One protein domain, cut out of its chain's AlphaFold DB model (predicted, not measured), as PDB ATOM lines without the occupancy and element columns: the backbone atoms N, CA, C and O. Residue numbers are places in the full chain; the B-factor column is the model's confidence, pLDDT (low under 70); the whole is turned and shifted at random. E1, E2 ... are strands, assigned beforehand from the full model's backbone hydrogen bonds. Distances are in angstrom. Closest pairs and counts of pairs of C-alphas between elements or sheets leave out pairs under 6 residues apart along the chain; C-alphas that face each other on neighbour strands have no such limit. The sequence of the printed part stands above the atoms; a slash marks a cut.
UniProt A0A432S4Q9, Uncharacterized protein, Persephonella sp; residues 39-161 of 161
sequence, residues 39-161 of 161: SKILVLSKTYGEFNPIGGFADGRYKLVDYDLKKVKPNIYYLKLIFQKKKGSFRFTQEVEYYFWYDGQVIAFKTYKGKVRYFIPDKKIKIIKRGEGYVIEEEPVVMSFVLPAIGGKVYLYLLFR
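Overview. This is residues 39 to 161 of the 161 residues of an uncharacterized protein of Persephonella sp (UniProt A0A432S4Q9). One twisted sheet of nine strands winds round into a flattened barrel, not fully closed, and the hairpin of E8 and E9, residues 125 to 138, sticks out from it as an arm. The long strands E3, E4 and E5 make one wall, E11 with E10, E2 and E1 makes the other, and E6 and E7 fold back from E5 toward E10. The printed part has 123 residues with no named helix and eleven strands, E1 to E11 in that order; the class is all strand, and the neighbour strands are antiparallel. The whole is loose, with a radius of gyration of the C-alphas of 17.6 A, and spans 65 by 32 by 20 A, the arm adding to its length.

Arrangement. Start at E1, residues 41 to 43, an edge strand antiparallel to E11, residues 152 to 160; look there for N 42 and O 159, within hydrogen-bond range at 2.9 A. On the same side of E11 as E1 lies E2, residues 48 to 51, with N 50 and O 153 at 2.9 A. On the other side lies E10, residues 141 to 149, which forms a hairpin with E11, with N 145 and O 156 at 2.8 A. From E2 follow a meander, each strand the antiparallel neighbour of the one before, through E3, residues 60 to 73, E4, residues 76 to 87, E5, residues 90 to 102, E6, residues 106 to 111, and E7, residues 114 to 119. E3 bends by 68 degrees at residue 65; its residues 60 to 63 pair with E2, with N 49 and O 62 at 3.0 A, and its residues 63 to 73 with E4, with N 68 and O 80 at 2.9 A. Next find N 81 and O 96 between E4 and E5, N 101 and O 108 between E5 and E6, and N 109 and O 116 between E6 and E7, each pair at 2.8 A. The closest C-alphas of E6 and E10, those of Thr 111 and Pro 148, are 6.8 A apart. E8, residues 125 to 130, and E9, residues 133 to 138, form a hairpin at 151 degrees, with N 128 and O 135 at 2.9 A. E9 runs on into E10 across a break of 2 residues, at 8 degrees.

Along the chain. Find C-alpha 41 at (-77.637, 95.719, -1.827), where E1 begins. E3 runs 34.3 A from first to last C-alpha, E4 36.2 A and E5 37.5 A, from C-alpha 90 at (-54.127, 104.686, 19.388). E10 measures 24.2 A and E11 25.4 A, ending at C-alpha 160 at (-81.302, 93.143, -0.056).

Size, cuts and confidence. The two C-alphas farthest apart, those of Gly 55 and Glu 132, are 66.2 A apart. The printed part has no cut and no long link. The mean pLDDT of the printed part is 90.5, and residue 39 alone is under 70.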
ATOM      1  N   SER A  39     -81.311  93.856  -7.543       64.88
ATOM      2  CA  SER A  39     -81.672  94.178  -6.166       64.88
ATOM      3  C   SER A  39     -80.622  95.115  -5.570       64.88
ATOM      4  O   SER A  39     -79.408  94.978  -5.765       64.88
ATOM      5  N   LYS A  40     -81.106  96.133  -4.866       78.81
ATOM      6  CA  LYS A  40     -80.292  97.118  -4.175       78.81
ATOM      7  C   LYS A  40     -79.711  96.461  -2.930       78.81
ATOM      8  O   LYS A  40     -80.417  96.174  -1.966       78.81
ATOM      9  N   ILE A  41     -78.402  96.251  -2.953       86.69
ATOM     10  CA  ILE A  41     -77.637  95.719  -1.827       86.69
ATOM     11  C   ILE A  41     -77.133  96.889  -0.987       86.69
ATOM     12  O   ILE A  41     -76.579  97.851  -1.521       86.69
ATOM     13  N   LEU A  42     -77.300  96.807   0.329       88.25
ATOM     14  CA  LEU A  42     -76.797  97.798   1.277       88.25
ATOM     15  C   LEU A  42     -76.003  97.116   2.390       88.25
ATOM     16  O   LEU A  42     -76.445  96.113   2.951       88.25
ATOM     17  N   VAL A  43     -74.850  97.687   2.743       90.31
ATOM     18  CA  VAL A  43     -74.058  97.247   3.899       90.31
ATOM     19  C   VAL A  43     -74.626  97.896   5.155       90.31
ATOM     20  O   VAL A  43     -74.764  99.116   5.236       90.31
ATOM     21  N   LEU A  44     -74.967  97.082   6.150       91.06
ATOM     22  CA  LEU A  44     -75.533  97.569   7.405       91.06
ATOM     23  C   LEU A  44     -74.438  97.949   8.406       91.06
ATOM     24  O   LEU A  44     -73.420  97.264   8.523       91.06
ATOM     25  N   SER A  45     -74.700  98.984   9.208       86.50
ATOM     26  CA  SER A  45     -73.785  99.514  10.236       86.50
ATOM     27  C   SER A  45     -73.418  98.511  11.334       86.50
ATOM     28  O   SER A  45     -72.391  98.666  11.989       86.50
ATOM     29  N   LYS A  46     -74.218  97.450  11.513       93.25
ATOM     30  CA  LYS A  46     -73.905  96.324  12.409       93.25
ATOM     31  C   LYS A  46     -72.749  95.436  11.922       93.25
ATOM     32  O   LYS A  46     -72.363  94.514  12.634       93.25
ATOM     33  N   THR A  47     -72.197  95.694  10.737       97.12
ATOM     34  CA  THR A  47     -70.999  95.027  10.206       97.12
ATOM     35  C   THR A  47     -69.764  95.330  11.056       97.12
ATOM     36  O   THR A  47     -69.512  96.476  11.432       97.12
ATOM     37  N   TYR A  48     -68.972  94.301  11.365       98.00
ATOM     38  CA  TYR A  48     -67.742  94.434  12.151       98.00
ATOM     39  C   TYR A  48     -66.688  93.397  11.750       98.00
ATOM     40  O   TYR A  48     -67.005  92.368  11.158       98.00
ATOM     41  N   GLY A  49     -65.430  93.668  12.088       97.44
ATOM     42  CA  GLY A  49     -64.313  92.742  11.902       97.44
ATOM     43  C   GLY A  49     -63.740  92.283  13.238       97.44
ATOM     44  O   GLY A  49     -63.732  93.041  14.207       97.44
ATOM     45  N   GLU A  50     -63.257  91.049  13.298       97.44
ATOM     46  CA  GLU A  50     -62.418  90.543  14.385       97.44
ATOM     47  C   GLU A  50     -61.062  90.167  13.797       97.44
ATOM     48  O   GLU A  50     -60.977  89.247  12.981       97.44
ATOM     49  N   PHE A  51     -60.022  90.905  14.188       95.69
ATOM     50  CA  PHE A  51     -58.668  90.763  13.657       95.69
ATOM     51  C   PHE A  51     -57.682  90.480  14.784       95.69
ATOM     52  O   PHE A  51     -57.785  91.085  15.847       95.69
ATOM     53  N   ASN A  52     -56.712  89.617  14.510       91.75
ATOM     54  CA  ASN A  52     -55.620  89.220  15.391       91.75
ATOM     55  C   ASN A  52     -54.284  89.397  14.638       91.75
ATOM     56  O   ASN A  52     -53.718  88.418  14.138       91.75
ATOM     57  N   PRO A  53     -53.826  90.644  14.418       80.00
ATOM     58  CA  PRO A  53     -52.544  90.910  13.773       80.00
ATOM     59  C   PRO A  53     -51.360  90.381  14.598       80.00
ATOM     60  O   PRO A  53     -51.434  90.208  15.814       80.00
ATOM     61  N   ILE A  54     -50.225  90.163  13.929       76.69
ATOM     62  CA  ILE A  54     -48.994  89.680  14.571       76.69
ATOM     63  C   ILE A  54     -48.597  90.641  15.705       76.69
ATOM     64  O   ILE A  54     -48.438  91.841  15.485       76.69
ATOM     65  N   GLY A  55     -48.442  90.104  16.919       73.19
ATOM     66  CA  GLY A  55     -48.015  90.858  18.103       73.19
ATOM     67  C   GLY A  55     -49.122  91.230  19.099       73.19
ATOM     68  O   GLY A  55     -48.815  91.862  20.108       73.19
ATOM     69  N   GLY A  56     -50.390  90.865  18.871       80.56
ATOM     70  CA  GLY A  56     -51.445  90.862  19.904       80.56
ATOM     71  C   GLY A  56     -51.986  92.234  20.350       80.56
ATOM     72  O   GLY A  56     -53.053  92.356  20.954       80.56
ATOM     73  N   PHE A  57     -51.255  93.316  20.079       81.62
ATOM     74  CA  PHE A  57     -51.555  94.647  20.615       81.62
ATOM     75  C   PHE A  57     -52.853  95.247  20.058       81.62
ATOM     76  O   PHE A  57     -53.580  95.959  20.767       81.62
ATOM     77  N   ALA A  58     -53.139  94.930  18.798       85.75
ATOM     78  CA  ALA A  58     -54.252  95.443  18.015       85.75
ATOM     79  C   ALA A  58     -55.399  94.415  17.875       85.75
ATOM     80  O   ALA A  58     -56.343  94.657  17.124       85.75
ATOM     81  N   ASP A  59     -55.361  93.319  18.636       91.56
ATOM     82  CA  ASP A  59     -56.313  92.211  18.538       91.56
ATOM     83  C   ASP A  59     -57.721  92.576  18.985       91.56
ATOM     84  O   ASP A  59     -57.917  93.372  19.909       91.56
ATOM     85  N   GLY A  60     -58.716  91.946  18.368       94.25
ATOM     86  CA  GLY A  60     -60.117  91.950  18.770       94.25
ATOM     87  C   GLY A  60     -61.034  92.649  17.770       94.25
ATOM     88  O   GLY A  60     -60.775  92.682  16.572       94.25
ATOM     89  N   ARG A  61     -62.143  93.202  18.276       96.88
ATOM     90  CA  ARG A  61     -63.221  93.753  17.443       96.88
ATOM     91  C   ARG A  61     -62.942  95.166  16.927       96.88
ATOM     92  O   ARG A  61     -62.554  96.046  17.699       96.88
ATOM     93  N   TYR A  62     -63.219  95.377  15.645       97.31
ATOM     94  CA  TYR A  62     -63.163  96.650  14.935       97.31
ATOM     95  C   TYR A  62     -64.546  96.974  14.372       97.31
ATOM     96  O   TYR A  62     -65.201  96.114  13.784       97.31
ATOM     97  N   LYS A  63     -64.987  98.222  14.528       97.31
ATOM     98  CA  LYS A  63     -66.263  98.693  13.977       97.31
ATOM     99  C   LYS A  63     -66.093  99.097  12.518       97.31
ATOM    100  O   LYS A  63     -65.056  99.664  12.175       97.31
ATOM    101  N   LEU A  64     -67.100  98.852  11.684       97.56
ATOM    102  CA  LEU A  64     -67.154  99.461  10.358       97.56
ATOM    103  C   LEU A  64     -67.291 100.982  10.524       97.56
ATOM    104  O   LEU A  64     -68.104 101.448  11.324       97.56
ATOM    105  N   VAL A  65     -66.472 101.746   9.809       97.00
ATOM    106  CA  VAL A  65     -66.566 103.214   9.773       97.00
ATOM    107  C   VAL A  65     -66.925 103.741   8.397       97.00
ATOM    108  O   VAL A  65     -67.495 104.823   8.318       97.00
ATOM    109  N   ASP A  66     -66.610 102.984   7.351       96.94
ATOM    110  CA  ASP A  66     -66.904 103.349   5.973       96.94
ATOM    111  C   ASP A  66     -66.943 102.102   5.082       96.94
ATOM    112  O   ASP A  66     -66.368 101.062   5.431       96.94
ATOM    113  N   TYR A  67     -67.624 102.199   3.945       96.75
ATOM    114  CA  TYR A  67     -67.634 101.164   2.921       96.75
ATOM    115  C   TYR A  67     -67.866 101.749   1.529       96.75
ATOM    116  O   TYR A  67     -68.555 102.749   1.358       96.75
ATOM    117  N   ASP A  68     -67.353 101.049   0.523       95.31
ATOM    118  CA  ASP A  68     -67.598 101.344  -0.883       95.31
ATOM    119  C   ASP A  68     -68.096 100.072  -1.572       95.31
ATOM    120  O   ASP A  68     -67.437  99.030  -1.534       95.31
ATOM    121  N   LEU A  69     -69.289 100.148  -2.159       94.06
ATOM    122  CA  LEU A  69     -69.933  99.045  -2.862       94.06
ATOM    123  C   LEU A  69     -70.198  99.461  -4.305       94.06
ATOM    124  O   LEU A  69     -71.035 100.323  -4.573       94.06
ATOM    125  N   LYS A  70     -69.513  98.806  -5.240       91.44
ATOM    126  CA  LYS A  70     -69.570  99.123  -6.669       91.44
ATOM    127  C   LYS A  70     -69.923  97.889  -7.477       91.44
ATOM    128  O   LYS A  70     -69.330  96.831  -7.298       91.44
ATOM    129  N   LYS A  71     -70.857  98.029  -8.415       89.75
ATOM    130  CA  LYS A  71     -71.083  97.015  -9.448       89.75
ATOM    131  C   LYS A  71     -69.973  97.144 -10.491       89.75
ATOM    132  O   LYS A  71     -69.809  98.215 -11.065       89.75
ATOM    133  N   VAL A  72     -69.207  96.078 -10.714       89.75
ATOM    134  CA  VAL A  72     -68.055  96.087 -11.640       89.75
ATOM    135  C   VAL A  72     -68.346  95.365 -12.954       89.75
ATOM    136  O   VAL A  72     -67.779  95.712 -13.985       89.75
ATOM    137  N   LYS A  73     -69.244  94.374 -12.929       87.12
ATOM    138  CA  LYS A  73     -69.766  93.647 -14.098       87.12
ATOM    139  C   LYS A  73     -71.222  93.233 -13.820       87.12
ATOM    140  O   LYS A  73     -71.687  93.395 -12.686       87.12
ATOM    141  N   PRO A  74     -71.978  92.701 -14.799       86.12
ATOM    142  CA  PRO A  74     -73.268  92.074 -14.517       86.12
ATOM    143  C   PRO A  74     -73.146  91.069 -13.366       86.12
ATOM    144  O   PRO A  74     -72.262  90.217 -13.387       86.12
ATOM    145  N   ASN A  75     -73.985  91.233 -12.343       87.38
ATOM    146  CA  ASN A  75     -74.039  90.420 -11.123       87.38
ATOM    147  C   ASN A  75     -72.751  90.349 -10.291       87.38
ATOM    148  O   ASN A  75     -72.753  89.673  -9.274       87.38
ATOM    149  N   ILE A  76     -71.677  91.059 -10.651       90.62
ATOM    150  CA  ILE A  76     -70.416  91.060  -9.902       90.62
ATOM    151  C   ILE A  76     -70.196  92.432  -9.279       90.62
ATOM    152  O   ILE A  76     -70.214  93.471  -9.949       90.62
ATOM    153  N   TYR A  77     -69.917  92.406  -7.987       92.50
ATOM    154  CA  TYR A  77     -69.742  93.566  -7.142       92.50
ATOM    155  C   TYR A  77     -68.369  93.529  -6.483       92.50
ATOM    156  O   TYR A  77     -67.839  92.467  -6.151       92.50
ATOM    157  N   TYR A  78     -67.811  94.713  -6.292       94.25
ATOM    158  CA  TYR A  78     -66.656  94.967  -5.454       94.25
ATOM    159  C   TYR A  78     -67.123  95.651  -4.174       94.25
ATOM    160  O   TYR A  78     -67.885  96.618  -4.226       94.25
ATOM    161  N   LEU A  79     -66.660  95.139  -3.041       95.94
ATOM    162  CA  LEU A  79     -66.957  95.649  -1.717       95.94
ATOM    163  C   LEU A  79     -65.655  95.934  -0.980       95.94
ATOM    164  O   LEU A  79     -64.937  95.004  -0.617       95.94
ATOM    165  N   LYS A  80     -65.406  97.210  -0.699       97.00
ATOM    166  CA  LYS A  80     -64.363  97.661   0.217       97.00
ATOM    167  C   LYS A  80     -64.989  98.032   1.554       97.00
ATOM    168  O   LYS A  80     -65.978  98.756   1.608       97.00
ATOM    169  N   LEU A  81     -64.406  97.539   2.639       97.19
ATOM    170  CA  LEU A  81     -64.838  97.777   4.013       97.19
ATOM    171  C   LEU A  81     -63.683  98.389   4.797       97.19
ATOM    172  O   LEU A  81     -62.586  97.831   4.814       97.19
ATOM    173  N   ILE A  82     -63.942  99.498   5.484       97.06
ATOM    174  CA  ILE A  82     -62.957 100.169   6.331       97.06
ATOM    175  C   ILE A  82     -63.379 100.008   7.785       97.06
ATOM    176  O   ILE A  82     -64.414 100.514   8.229       97.06
ATOM    177  N   PHE A  83     -62.551  99.308   8.547       96.88
ATOM    178  CA  PHE A  83     -62.763  99.020   9.952       96.88
ATOM    179  C   PHE A  83     -61.817  99.832  10.824       96.88
ATOM    180  O   PHE A  83     -60.647 100.004  10.493       96.88
ATOM    181  N   GLN A  84     -62.297 100.287  11.980       95.94
ATOM    182  CA  GLN A  84     -61.462 100.969  12.964       95.94
ATOM    183  C   GLN A  84     -61.643 100.427  14.376       95.94
ATOM    184  O   GLN A  84     -62.744 100.089  14.817       95.94
ATOM    185  N   LYS A  85     -60.545 100.437  15.126       94.81
ATOM    186  CA  LYS A  85     -60.507 100.183  16.562       94.81
ATOM    187  C   LYS A  85     -59.740 101.298  17.253       94.81
ATOM    188  O   LYS A  85     -58.664 101.685  16.814       94.81
ATOM    189  N   LYS A  86     -60.275 101.801  18.363       92.69
ATOM    190  CA  LYS A  86     -59.573 102.737  19.248       92.69
ATOM    191  C   LYS A  86     -59.153 102.000  20.519       92.69
ATOM    192  O   LYS A  86     -59.986 101.332  21.125       92.69
ATOM    193  N   LYS A  87     -57.890 102.129  20.928       86.56
ATOM    194  CA  LYS A  87     -57.359 101.603  22.199       86.56
ATOM    195  C   LYS A  87     -56.494 102.686  22.840       86.56
ATOM    196  O   LYS A  87     -55.416 102.999  22.341       86.56
ATOM    197  N   GLY A  88     -57.000 103.310  23.905       88.25
ATOM    198  CA  GLY A  88     -56.393 104.521  24.464       88.25
ATOM    199  C   GLY A  88     -56.299 105.636  23.414       88.25
ATOM    200  O   GLY A  88     -57.294 105.966  22.760       88.25
ATOM    201  N   SER A  89     -55.097 106.182  23.230       89.25
ATOM    202  CA  SER A  89     -54.805 107.210  22.219       89.25
ATOM    203  C   SER A  89     -54.537 106.649  20.818       89.25
ATOM    204  O   SER A  89     -54.478 107.418  19.861       89.25
ATOM    205  N   PHE A  90     -54.402 105.327  20.672       87.69
ATOM    206  CA  PHE A  90     -54.127 104.686  19.388       87.69
ATOM    207  C   PHE A  90     -55.414 104.390  18.621       87.69
ATOM    208  O   PHE A  90     -56.432 103.986  19.198       87.69
ATOM    209  N   ARG A  91     -55.354 104.561  17.298       92.38
ATOM    210  CA  ARG A  91     -56.404 104.168  16.361       92.38
ATOM    211  C   ARG A  91     -55.802 103.237  15.314       92.38
ATOM    212  O   ARG A  91     -54.858 103.608  14.628       92.38
ATOM    213  N   PHE A  92     -56.375 102.049  15.206       92.12
ATOM    214  CA  PHE A  92     -56.004 101.035  14.230       92.12
ATOM    215  C   PHE A  92     -57.064 101.001  13.145       92.12
ATOM    216  O   PHE A  92     -58.257 101.000  13.460       92.12
ATOM    217  N   THR A  93     -56.622 100.947  11.897       94.12
ATOM    218  CA  THR A  93     -57.491 100.844  10.728       94.12
ATOM    219  C   THR A  93     -57.167  99.554   9.992       94.12
ATOM    220  O   THR A  93     -55.995  99.212   9.846       94.12
ATOM    221  N   GLN A  94     -58.199  98.841   9.558       93.88
ATOM    222  CA  GLN A  94     -58.092  97.637   8.741       93.88
ATOM    223  C   GLN A  94     -59.001  97.796   7.530       93.88
ATOM    224  O   GLN A  94     -60.187  98.090   7.688       93.88
ATOM    225  N   GLU A  95     -58.450  97.608   6.339       95.75
ATOM    226  CA  GLU A  95     -59.219  97.576   5.100       95.75
ATOM    227  C   GLU A  95     -59.387  96.127   4.652       95.75
ATOM    228  O   GLU A  95     -58.441  95.340   4.690       95.75
ATOM    229  N   VAL A  96     -60.605  95.763   4.255       95.75
ATOM    230  CA  VAL A  96     -60.912  94.432   3.731       95.75
ATOM    231  C   VAL A  96     -61.714  94.576   2.456       95.75
ATOM    232  O   VAL A  96     -62.677  95.339   2.400       95.75
ATOM    233  N   GLU A  97     -61.331  93.806   1.448       95.94
ATOM    234  CA  GLU A  97     -61.920  93.866   0.120       95.94
ATOM    235  C   GLU A  97     -62.458  92.496  -0.287       95.94
ATOM    236  O   GLU A  97     -61.815  91.467  -0.063       95.94
ATOM    237  N   TYR A  98     -63.637  92.486  -0.901       95.75
ATOM    238  CA  TYR A  98     -64.260  91.292  -1.455       95.75
ATOM    239  C   TYR A  98     -64.790  91.575  -2.853       95.75
ATOM    240  O   TYR A  98     -65.428  92.599  -3.097       95.75
ATOM    241  N   TYR A  99     -64.609  90.609  -3.748       94.62
ATOM    242  CA  TYR A  99     -65.464  90.485  -4.921       94.62
ATOM    243  C   TYR A  99     -66.550  89.472  -4.614       94.62
ATOM    244  O   TYR A  99     -66.268  88.413  -4.046       94.62
ATOM    245  N   PHE A 100     -67.779  89.759  -5.013       94.31
ATOM    246  CA  PHE A 100     -68.849  88.784  -4.913       94.31
ATOM    247  C   PHE A 100     -69.754  88.825  -6.130       94.31
ATOM    248  O   PHE A 100     -69.942  89.870  -6.750       94.31
ATOM    249  N   TRP A 101     -70.300  87.664  -6.461       92.88
ATOM    250  CA  TRP A 101     -71.364  87.521  -7.433       92.88
ATOM    251  C   TRP A 101     -72.708  87.396  -6.718       92.88
ATOM    252  O   TRP A 101     -72.767  86.801  -5.640       92.88
ATOM    253  N   TYR A 102     -73.767  87.955  -7.295       90.12
ATOM    254  CA  TYR A 102     -75.124  87.877  -6.769       90.12
ATOM    255  C   TYR A 102     -76.185  88.037  -7.865       90.12
ATOM    256  O   TYR A 102     -76.113  88.985  -8.650       90.12
ATOM    257  N   ASP A 103     -77.181  87.149  -7.882       86.62
ATOM    258  CA  ASP A 103     -78.271  87.095  -8.875       86.62
ATOM    259  C   ASP A 103     -79.684  87.196  -8.284       86.62
ATOM    260  O   ASP A 103     -80.650  86.836  -8.946       86.62
ATOM    261  N   GLY A 104     -79.833  87.629  -7.033       84.44
ATOM    262  CA  GLY A 104     -81.133  87.654  -6.357       84.44
ATOM    263  C   GLY A 104     -81.413  86.437  -5.474       84.44
ATOM    264  O   GLY A 104     -82.082  86.591  -4.458       84.44
ATOM    265  N   GLN A 105     -80.860  85.263  -5.794       85.75
ATOM    266  CA  GLN A 105     -81.106  84.016  -5.053       85.75
ATOM    267  C   GLN A 105     -79.845  83.436  -4.421       85.75
ATOM    268  O   GLN A 105     -79.901  82.795  -3.375       85.75
ATOM    269  N   VAL A 106     -78.689  83.645  -5.037       89.94
ATOM    270  CA  VAL A 106     -77.414  83.106  -4.584       89.94
ATOM    271  C   VAL A 106     -76.400  84.231  -4.519       89.94
ATOM    272  O   VAL A 106     -76.263  85.024  -5.444       89.94
ATOM    273  N   ILE A 107     -75.647  84.281  -3.423       92.69
ATOM    274  CA  ILE A 107     -74.483  85.154  -3.280       92.69
ATOM    275  C   ILE A 107     -73.220  84.309  -3.115       92.69
ATOM    276  O   ILE A 107     -73.166  83.388  -2.297       92.69
ATOM    277  N   ALA A 108     -72.189  84.623  -3.895       94.69
ATOM    278  CA  ALA A 108     -70.917  83.915  -3.904       94.69
ATOM    279  C   ALA A 108     -69.757  84.893  -3.706       94.69
ATOM    280  O   ALA A 108     -69.488  85.729  -4.563       94.69
ATOM    281  N   PHE A 109     -69.031  84.775  -2.599       95.50
ATOM    282  CA  PHE A 109     -67.873  85.607  -2.284       95.50
ATOM    283  C   PHE A 109     -66.579  84.949  -2.760       95.50
ATOM    284  O   PHE A 109     -66.320  83.779  -2.467       95.50
ATOM    285  N   LYS A 110     -65.726  85.725  -3.430       94.25
ATOM    286  CA  LYS A 110     -64.312  85.403  -3.630       94.25
ATOM    287  C   LYS A 110     -63.541  85.826  -2.382       94.25
ATOM    288  O   LYS A 110     -63.506  87.006  -2.044       94.25
ATOM    289  N   THR A 111     -62.913  84.867  -1.708       93.62
ATOM    290  CA  THR A 111     -62.084  85.109  -0.518       93.62
ATOM    291  C   THR A 111     -60.685  84.535  -0.730       93.62
ATOM    292  O   THR A 111     -60.484  83.694  -1.607       93.62
ATOM    293  N   TYR A 112     -59.714  84.924   0.101       88.88
ATOM    294  CA  TYR A 112     -58.368  84.335   0.040       88.88
ATOM    295  C   TYR A 112     -58.348  82.834   0.385       88.88
ATOM    296  O   TYR A 112     -57.402  82.143   0.024       88.88
ATOM    297  N   LYS A 113     -59.386  82.320   1.065       91.31
ATOM    298  CA  LYS A 113     -59.564  80.884   1.351       91.31
ATOM    299  C   LYS A 113     -60.350  80.144   0.265       91.31
ATOM    300  O   LYS A 113     -60.668  78.974   0.439       91.31
ATOM    301  N   GLY A 114     -60.688  80.815  -0.834       91.44
ATOM    302  CA  GLY A 114     -61.515  80.273  -1.905       91.44
ATOM    303  C   GLY A 114     -62.926  80.856  -1.921       91.44
ATOM    304  O   GLY A 114     -63.207  81.903  -1.326       91.44
ATOM    305  N   LYS A 115     -63.809  80.190  -2.662       93.44
ATOM    306  CA  LYS A 115     -65.170  80.660  -2.916       93.44
ATOM    307  C   LYS A 115     -66.109  80.240  -1.784       93.44
ATOM    308  O   LYS A 115     -66.112  79.075  -1.401       93.44
ATOM    309  N   VAL A 116     -66.937  81.160  -1.291       94.19
ATOM    310  CA  VAL A 116     -67.962  80.877  -0.269       94.19
ATOM    311  C   VAL A 116     -69.336  81.257  -0.811       94.19
ATOM    312  O   VAL A 116     -69.519  82.391  -1.248       94.19
ATOM    313  N   ARG A 117     -70.296  80.326  -0.791       93.56
ATOM    314  CA  ARG A 117     -71.642  80.498  -1.365       93.56
ATOM    315  C   ARG A 117     -72.728  80.462  -0.293       93.56
ATOM    316  O   ARG A 117     -72.623  79.690   0.656       93.56
ATOM    317  N   TYR A 118     -73.779  81.248  -0.496       92.94
ATOM    318  CA  TYR A 118     -74.970  81.286   0.346       92.94
ATOM    319  C   TYR A 118     -76.224  81.439  -0.513       92.94
ATOM    320  O   TYR A 118     -76.198  82.135  -1.527       92.94
ATOM    321  N   PHE A 119     -77.322  80.833  -0.067       90.62
ATOM    322  CA  PHE A 119     -78.649  81.057  -0.631       90.62
ATOM    323  C   PHE A 119     -79.328  82.211   0.110       90.62
ATOM    324  O   PHE A 119     -79.291  82.272   1.341       90.62
ATOM    325  N   ILE A 120     -79.909  83.133  -0.648       87.19
ATOM    326  CA  ILE A 120     -80.720  84.236  -0.151       87.19
ATOM    327  C   ILE A 120     -82.174  83.755  -0.107       87.19
ATOM    328  O   ILE A 120     -82.668  83.259  -1.119       87.19
ATOM    329  N   PRO A 121     -82.862  83.866   1.042       85.25
ATOM    330  CA  PRO A 121     -84.283  83.556   1.128       85.25
ATOM    331  C   PRO A 121     -85.106  84.421   0.176       85.25
ATOM    332  O   PRO A 121     -84.808  85.606   0.009       85.25
ATOM    333  N   ASP A 122     -86.184  83.853  -0.360       81.62
ATOM    334  CA  ASP A 122     -87.141  84.614  -1.154       81.62
ATOM    335  C   ASP A 122     -87.715  85.786  -0.346       81.62
ATOM    336  O   ASP A 122     -87.966  85.687   0.865       81.62
ATOM    337  N   LYS A 123     -87.936  86.912  -1.030       81.38
ATOM    338  CA  LYS A 123     -88.587  88.073  -0.422       81.38
ATOM    339  C   LYS A 123     -89.996  87.688   0.018       81.38
ATOM    340  O   LYS A 123     -90.763  87.100  -0.744       81.38
ATOM    341  N   LYS A 124     -90.362  88.064   1.241       81.94
ATOM    342  CA  LYS A 124     -91.738  87.908   1.713       81.94
ATOM    343  C   LYS A 124     -92.585  89.037   1.151       81.94
ATOM    344  O   LYS A 124     -92.205  90.203   1.231       81.94
ATOM    345  N   ILE A 125     -93.740  88.679   0.607       83.12
ATOM    346  CA  ILE A 125     -94.716  89.632   0.090       83.12
ATOM    347  C   ILE A 125     -95.820  89.789   1.127       83.12
ATOM    348  O   ILE A 125     -96.427  88.805   1.555       83.12
ATOM    349  N   LYS A 126     -96.101  91.032   1.515       84.19
ATOM    350  CA  LYS A 126     -97.214  91.376   2.392       84.19
ATOM    351  C   LYS A 126     -98.261  92.157   1.612       84.19
ATOM    352  O   LYS A 126     -97.959  93.162   0.980       84.19
ATOM    353  N   ILE A 127     -99.508  91.706   1.689       85.31
ATOM    354  CA  ILE A 127    -100.655  92.402   1.102       85.31
ATOM    355  C   ILE A 127    -101.347  93.180   2.222       85.31
ATOM    356  O   ILE A 127    -101.821  92.590   3.193       85.31
ATOM    357  N   ILE A 128    -101.383  94.506   2.111       86.94
ATOM    358  CA  ILE A 128    -101.958  95.403   3.119       86.94
ATOM    359  C   ILE A 128    -103.156  96.127   2.515       86.94
ATOM    360  O   ILE A 128    -103.025  96.815   1.505       86.94
ATOM    361  N   LYS A 129    -104.327  96.020   3.148       84.25
ATOM    362  CA  LYS A 129    -105.504  96.808   2.760       84.25
ATOM    363  C   LYS A 129    -105.301  98.272   3.170       84.25
ATOM    364  O   LYS A 129    -105.067  98.550   4.346       84.25
ATOM    365  N   ARG A 130    -105.397  99.208   2.222       84.50
ATOM    366  CA  ARG A 130    -105.369 100.660   2.471       84.50
ATOM    367  C   ARG A 130    -106.558 101.319   1.773       84.50
ATOM    368  O   ARG A 130    -106.584 101.416   0.550       84.50
ATOM    369  N   GLY A 131    -107.532 101.778   2.559       85.06
ATOM    370  CA  GLY A 131    -108.780 102.338   2.034       85.06
ATOM    371  C   GLY A 131    -109.558 101.305   1.213       85.06
ATOM    372  O   GLY A 131    -109.807 100.195   1.689       85.06
ATOM    373  N   GLU A 132    -109.904 101.666  -0.022       85.00
ATOM    374  CA  GLU A 132    -110.611 100.795  -0.973       85.00
ATOM    375  C   GLU A 132    -109.679  99.856  -1.764       85.00
ATOM    376  O   GLU A 132    -110.156  99.007  -2.512       85.00
ATOM    377  N   GLY A 133    -108.356  99.964  -1.586       86.38
ATOM    378  CA  GLY A 133    -107.363  99.197  -2.341       86.38
ATOM    379  C   GLY A 133    -106.467  98.290  -1.496       86.38
ATOM    380  O   GLY A 133    -106.529  98.254  -0.262       86.38
ATOM    381  N   TYR A 134    -105.581  97.576  -2.191       86.31
ATOM    382  CA  TYR A 134    -104.504  96.776  -1.609       86.31
ATOM    383  C   TYR A 134    -103.148  97.325  -2.050       86.31
ATOM    384  O   TYR A 134    -102.967  97.703  -3.204       86.31
ATOM    385  N   VAL A 135    -102.190  97.339  -1.129       86.62
ATOM    386  CA  VAL A 135    -100.783  97.636  -1.398       86.62
ATOM    387  C   VAL A 135     -99.984  96.356  -1.203       86.62
ATOM    388  O   VAL A 135    -100.137  95.672  -0.190       86.62
ATOM    389  N   ILE A 136     -99.144  96.040  -2.185       82.38
ATOM    390  CA  ILE A 136     -98.172  94.953  -2.118       82.38
ATOM    391  C   ILE A 136     -96.864  95.557  -1.601       82.38
ATOM    392  O   ILE A 136     -96.279  96.417  -2.256       82.38
ATOM    393  N   GLU A 137     -96.431  95.145  -0.413       83.06
ATOM    394  CA  GLU A 137     -95.156  95.553   0.180       83.06
ATOM    395  C   GLU A 137     -94.199  94.349   0.197       83.06
ATOM    396  O   GLU A 137     -94.524  93.291   0.741       83.06
ATOM    397  N   GLU A 138     -93.017  94.500  -0.405       82.50
ATOM    398  CA  GLU A 138     -91.933  93.516  -0.304       82.50
ATOM    399  C   GLU A 138     -91.123  93.765   0.972       82.50
ATOM    400  O   GLU A 138     -90.583  94.856   1.188       82.50
ATOM    401  N   GLU A 139     -91.005  92.746   1.821       83.19
ATOM    402  CA  GLU A 139     -90.153  92.823   3.001       83.19
ATOM    403  C   GLU A 139     -88.679  92.678   2.594       83.19
ATOM    404  O   GLU A 139     -88.312  91.728   1.894       83.19
ATOM    405  N   PRO A 140     -87.795  93.586   3.041       83.81
ATOM    406  CA  PRO A 140     -86.393  93.505   2.690       83.81
ATOM    407  C   PRO A 140     -85.702  92.372   3.455       83.81
ATOM    408  O   PRO A 140     -85.952  92.148   4.641       83.81
ATOM    409  N   VAL A 141     -84.769  91.689   2.795       89.06
ATOM    410  CA  VAL A 141     -84.063  90.541   3.378       89.06
ATOM    411  C   VAL A 141     -82.765  91.012   4.023       89.06
ATOM    412  O   VAL A 141     -81.959  91.692   3.390       89.06
ATOM    413  N   VAL A 142     -82.535  90.647   5.287       91.31
ATOM    414  CA  VAL A 142     -81.271  90.904   5.993       91.31
ATOM    415  C   VAL A 142     -80.544  89.593   6.229       91.31
ATOM    416  O   VAL A 142     -81.068  88.711   6.902       91.31
ATOM    417  N   MET A 143     -79.304  89.501   5.758       94.06
ATOM    418  CA  MET A 143     -78.444  88.341   5.988       94.06
ATOM    419  C   MET A 143     -77.171  88.731   6.729       94.06
ATOM    420  O   MET A 143     -76.703  89.870   6.645       94.06
ATOM    421  N   SER A 144     -76.598  87.762   7.438       94.81
ATOM    422  CA  SER A 144     -75.274  87.857   8.045       94.81
ATOM    423  C   SER A 144     -74.343  86.812   7.446       94.81
ATOM    424  O   SER A 144     -74.691  85.634   7.399       94.81
ATOM    425  N   PHE A 145     -73.144  87.232   7.070       95.75
ATOM    426  CA  PHE A 145     -72.099  86.381   6.524       95.75
ATOM    427  C   PHE A 145     -70.873  86.450   7.423       95.75
ATOM    428  O   PHE A 145     -70.515  87.524   7.913       95.75
ATOM    429  N   VAL A 146     -70.203  85.316   7.605       96.81
ATOM    430  CA  VAL A 146     -68.892  85.268   8.254       96.81
ATOM    431  C   VAL A 146     -67.867  84.982   7.172       96.81
ATOM    432  O   VAL A 146     -67.791  83.873   6.649       96.81
ATOM    433  N   LEU A 147     -67.106  86.007   6.802       97.06
ATOM    434  CA  LEU A 147     -66.132  85.936   5.722       97.06
ATOM    435  C   LEU A 147     -64.714  85.939   6.294       97.06
ATOM    436  O   LEU A 147     -64.421  86.726   7.198       97.06
ATOM    437  N   PRO A 148     -63.816  85.077   5.804       95.69
ATOM    438  CA  PRO A 148     -62.429  85.110   6.228       95.69
ATOM    439  C   PRO A 148     -61.754  86.383   5.698       95.69
ATOM    440  O   PRO A 148     -61.833  86.686   4.510       95.69
ATOM    441  N   ALA A 149     -61.011  87.069   6.569       94.00
ATOM    442  CA  ALA A 149     -60.101  88.157   6.207       94.00
ATOM    443  C   ALA A 149     -58.657  87.793   6.586       94.00
ATOM    444  O   ALA A 149     -58.424  86.878   7.384       94.00
ATOM    445  N   ILE A 150     -57.667  88.460   5.991       90.12
ATOM    446  CA  ILE A 150     -56.268  88.256   6.386       90.12
ATOM    447  C   ILE A 150     -56.130  88.669   7.853       90.12
ATOM    448  O   ILE A 150     -56.581  89.740   8.252       90.12
ATOM    449  N   GLY A 151     -55.568  87.779   8.672       89.88
ATOM    450  CA  GLY A 151     -55.446  88.006  10.110       89.88
ATOM    451  C   GLY A 151     -56.778  88.046  10.864       89.88
ATOM    452  O   GLY A 151     -56.806  88.582  11.964       89.88
ATOM    453  N   GLY A 152     -57.889  87.528  10.322       94.25
ATOM    454  CA  GLY A 152     -59.169  87.581  11.030       94.25
ATOM    455  C   GLY A 152     -60.397  87.104  10.257       94.25
ATOM    456  O   GLY A 152     -60.341  86.230   9.389       94.25
ATOM    457  N   LYS A 153     -61.544  87.689  10.601       96.94
ATOM    458  CA  LYS A 153     -62.848  87.449   9.970       96.94
ATOM    459  C   LYS A 153     -63.700  88.713   9.992       96.94
ATOM    460  O   LYS A 153     -63.585  89.545  10.889       96.94
ATOM    461  N   VAL A 154     -64.588  88.826   9.016       97.75
ATOM    462  CA  VAL A 154     -65.588  89.884   8.907       97.75
ATOM    463  C   VAL A 154     -66.968  89.285   9.124       97.75
ATOM    464  O   VAL A 154     -67.344  88.316   8.472       97.75
ATOM    465  N   TYR A 155     -67.726  89.902  10.020       98.06
ATOM    466  CA  TYR A 155     -69.149  89.675  10.212       98.06
ATOM    467  C   TYR A 155     -69.900  90.711   9.383       98.06
ATOM    468  O   TYR A 155     -70.136  91.836   9.830       98.06
ATOM    469  N   LEU A 156     -70.203  90.345   8.142       97.88
ATOM    470  CA  LEU A 156     -70.823  91.213   7.152       97.88
ATOM    471  C   LEU A 156     -72.339  91.099   7.240       97.88
ATOM    472  O   LEU A 156     -72.879  90.001   7.163       97.88
ATOM    473  N   TYR A 157     -73.028  92.229   7.339       97.06
ATOM    474  CA  TYR A 157     -74.480  92.257   7.275       97.06
ATOM    475  C   TYR A 157     -74.946  93.021   6.049       97.06
ATOM    476  O   TYR A 157     -74.662  94.213   5.918       97.06
ATOM    477  N   LEU A 158     -75.698  92.338   5.188       94.44
ATOM    478  CA  LEU A 158     -76.266  92.923   3.979       94.44
ATOM    479  C   LEU A 158     -77.786  92.974   4.076       94.44
ATOM    480  O   LEU A 158     -78.420  92.073   4.628       94.44
ATOM    481  N   LEU A 159     -78.341  94.043   3.525       91.44
ATOM    482  CA  LEU A 159     -79.760  94.236   3.275       91.44
ATOM    483  C   LEU A 159     -79.985  94.173   1.764       91.44
ATOM    484  O   LEU A 159     -79.350  94.926   1.026       91.44
ATOM    485  N   PHE A 160     -80.893  93.309   1.333       88.38
ATOM    486  CA  PHE A 160     -81.302  93.143  -0.056       88.38
ATOM    487  C   PHE A 160     -82.691  93.764  -0.237       88.38
ATOM    488  O   PHE A 160     -83.621  93.427   0.503       88.38
ATOM    489  N   ARG A 161     -82.810  94.706  -1.177       79.38
ATOM    490  CA  ARG A 161     -84.040  95.435  -1.516       79.38
ATOM    491  C   ARG A 161     -84.369  95.318  -2.986       79.38
ATOM    492  O   ARG A 161     -83.429  95.322  -3.801       79.38
TER     493      ARG A 161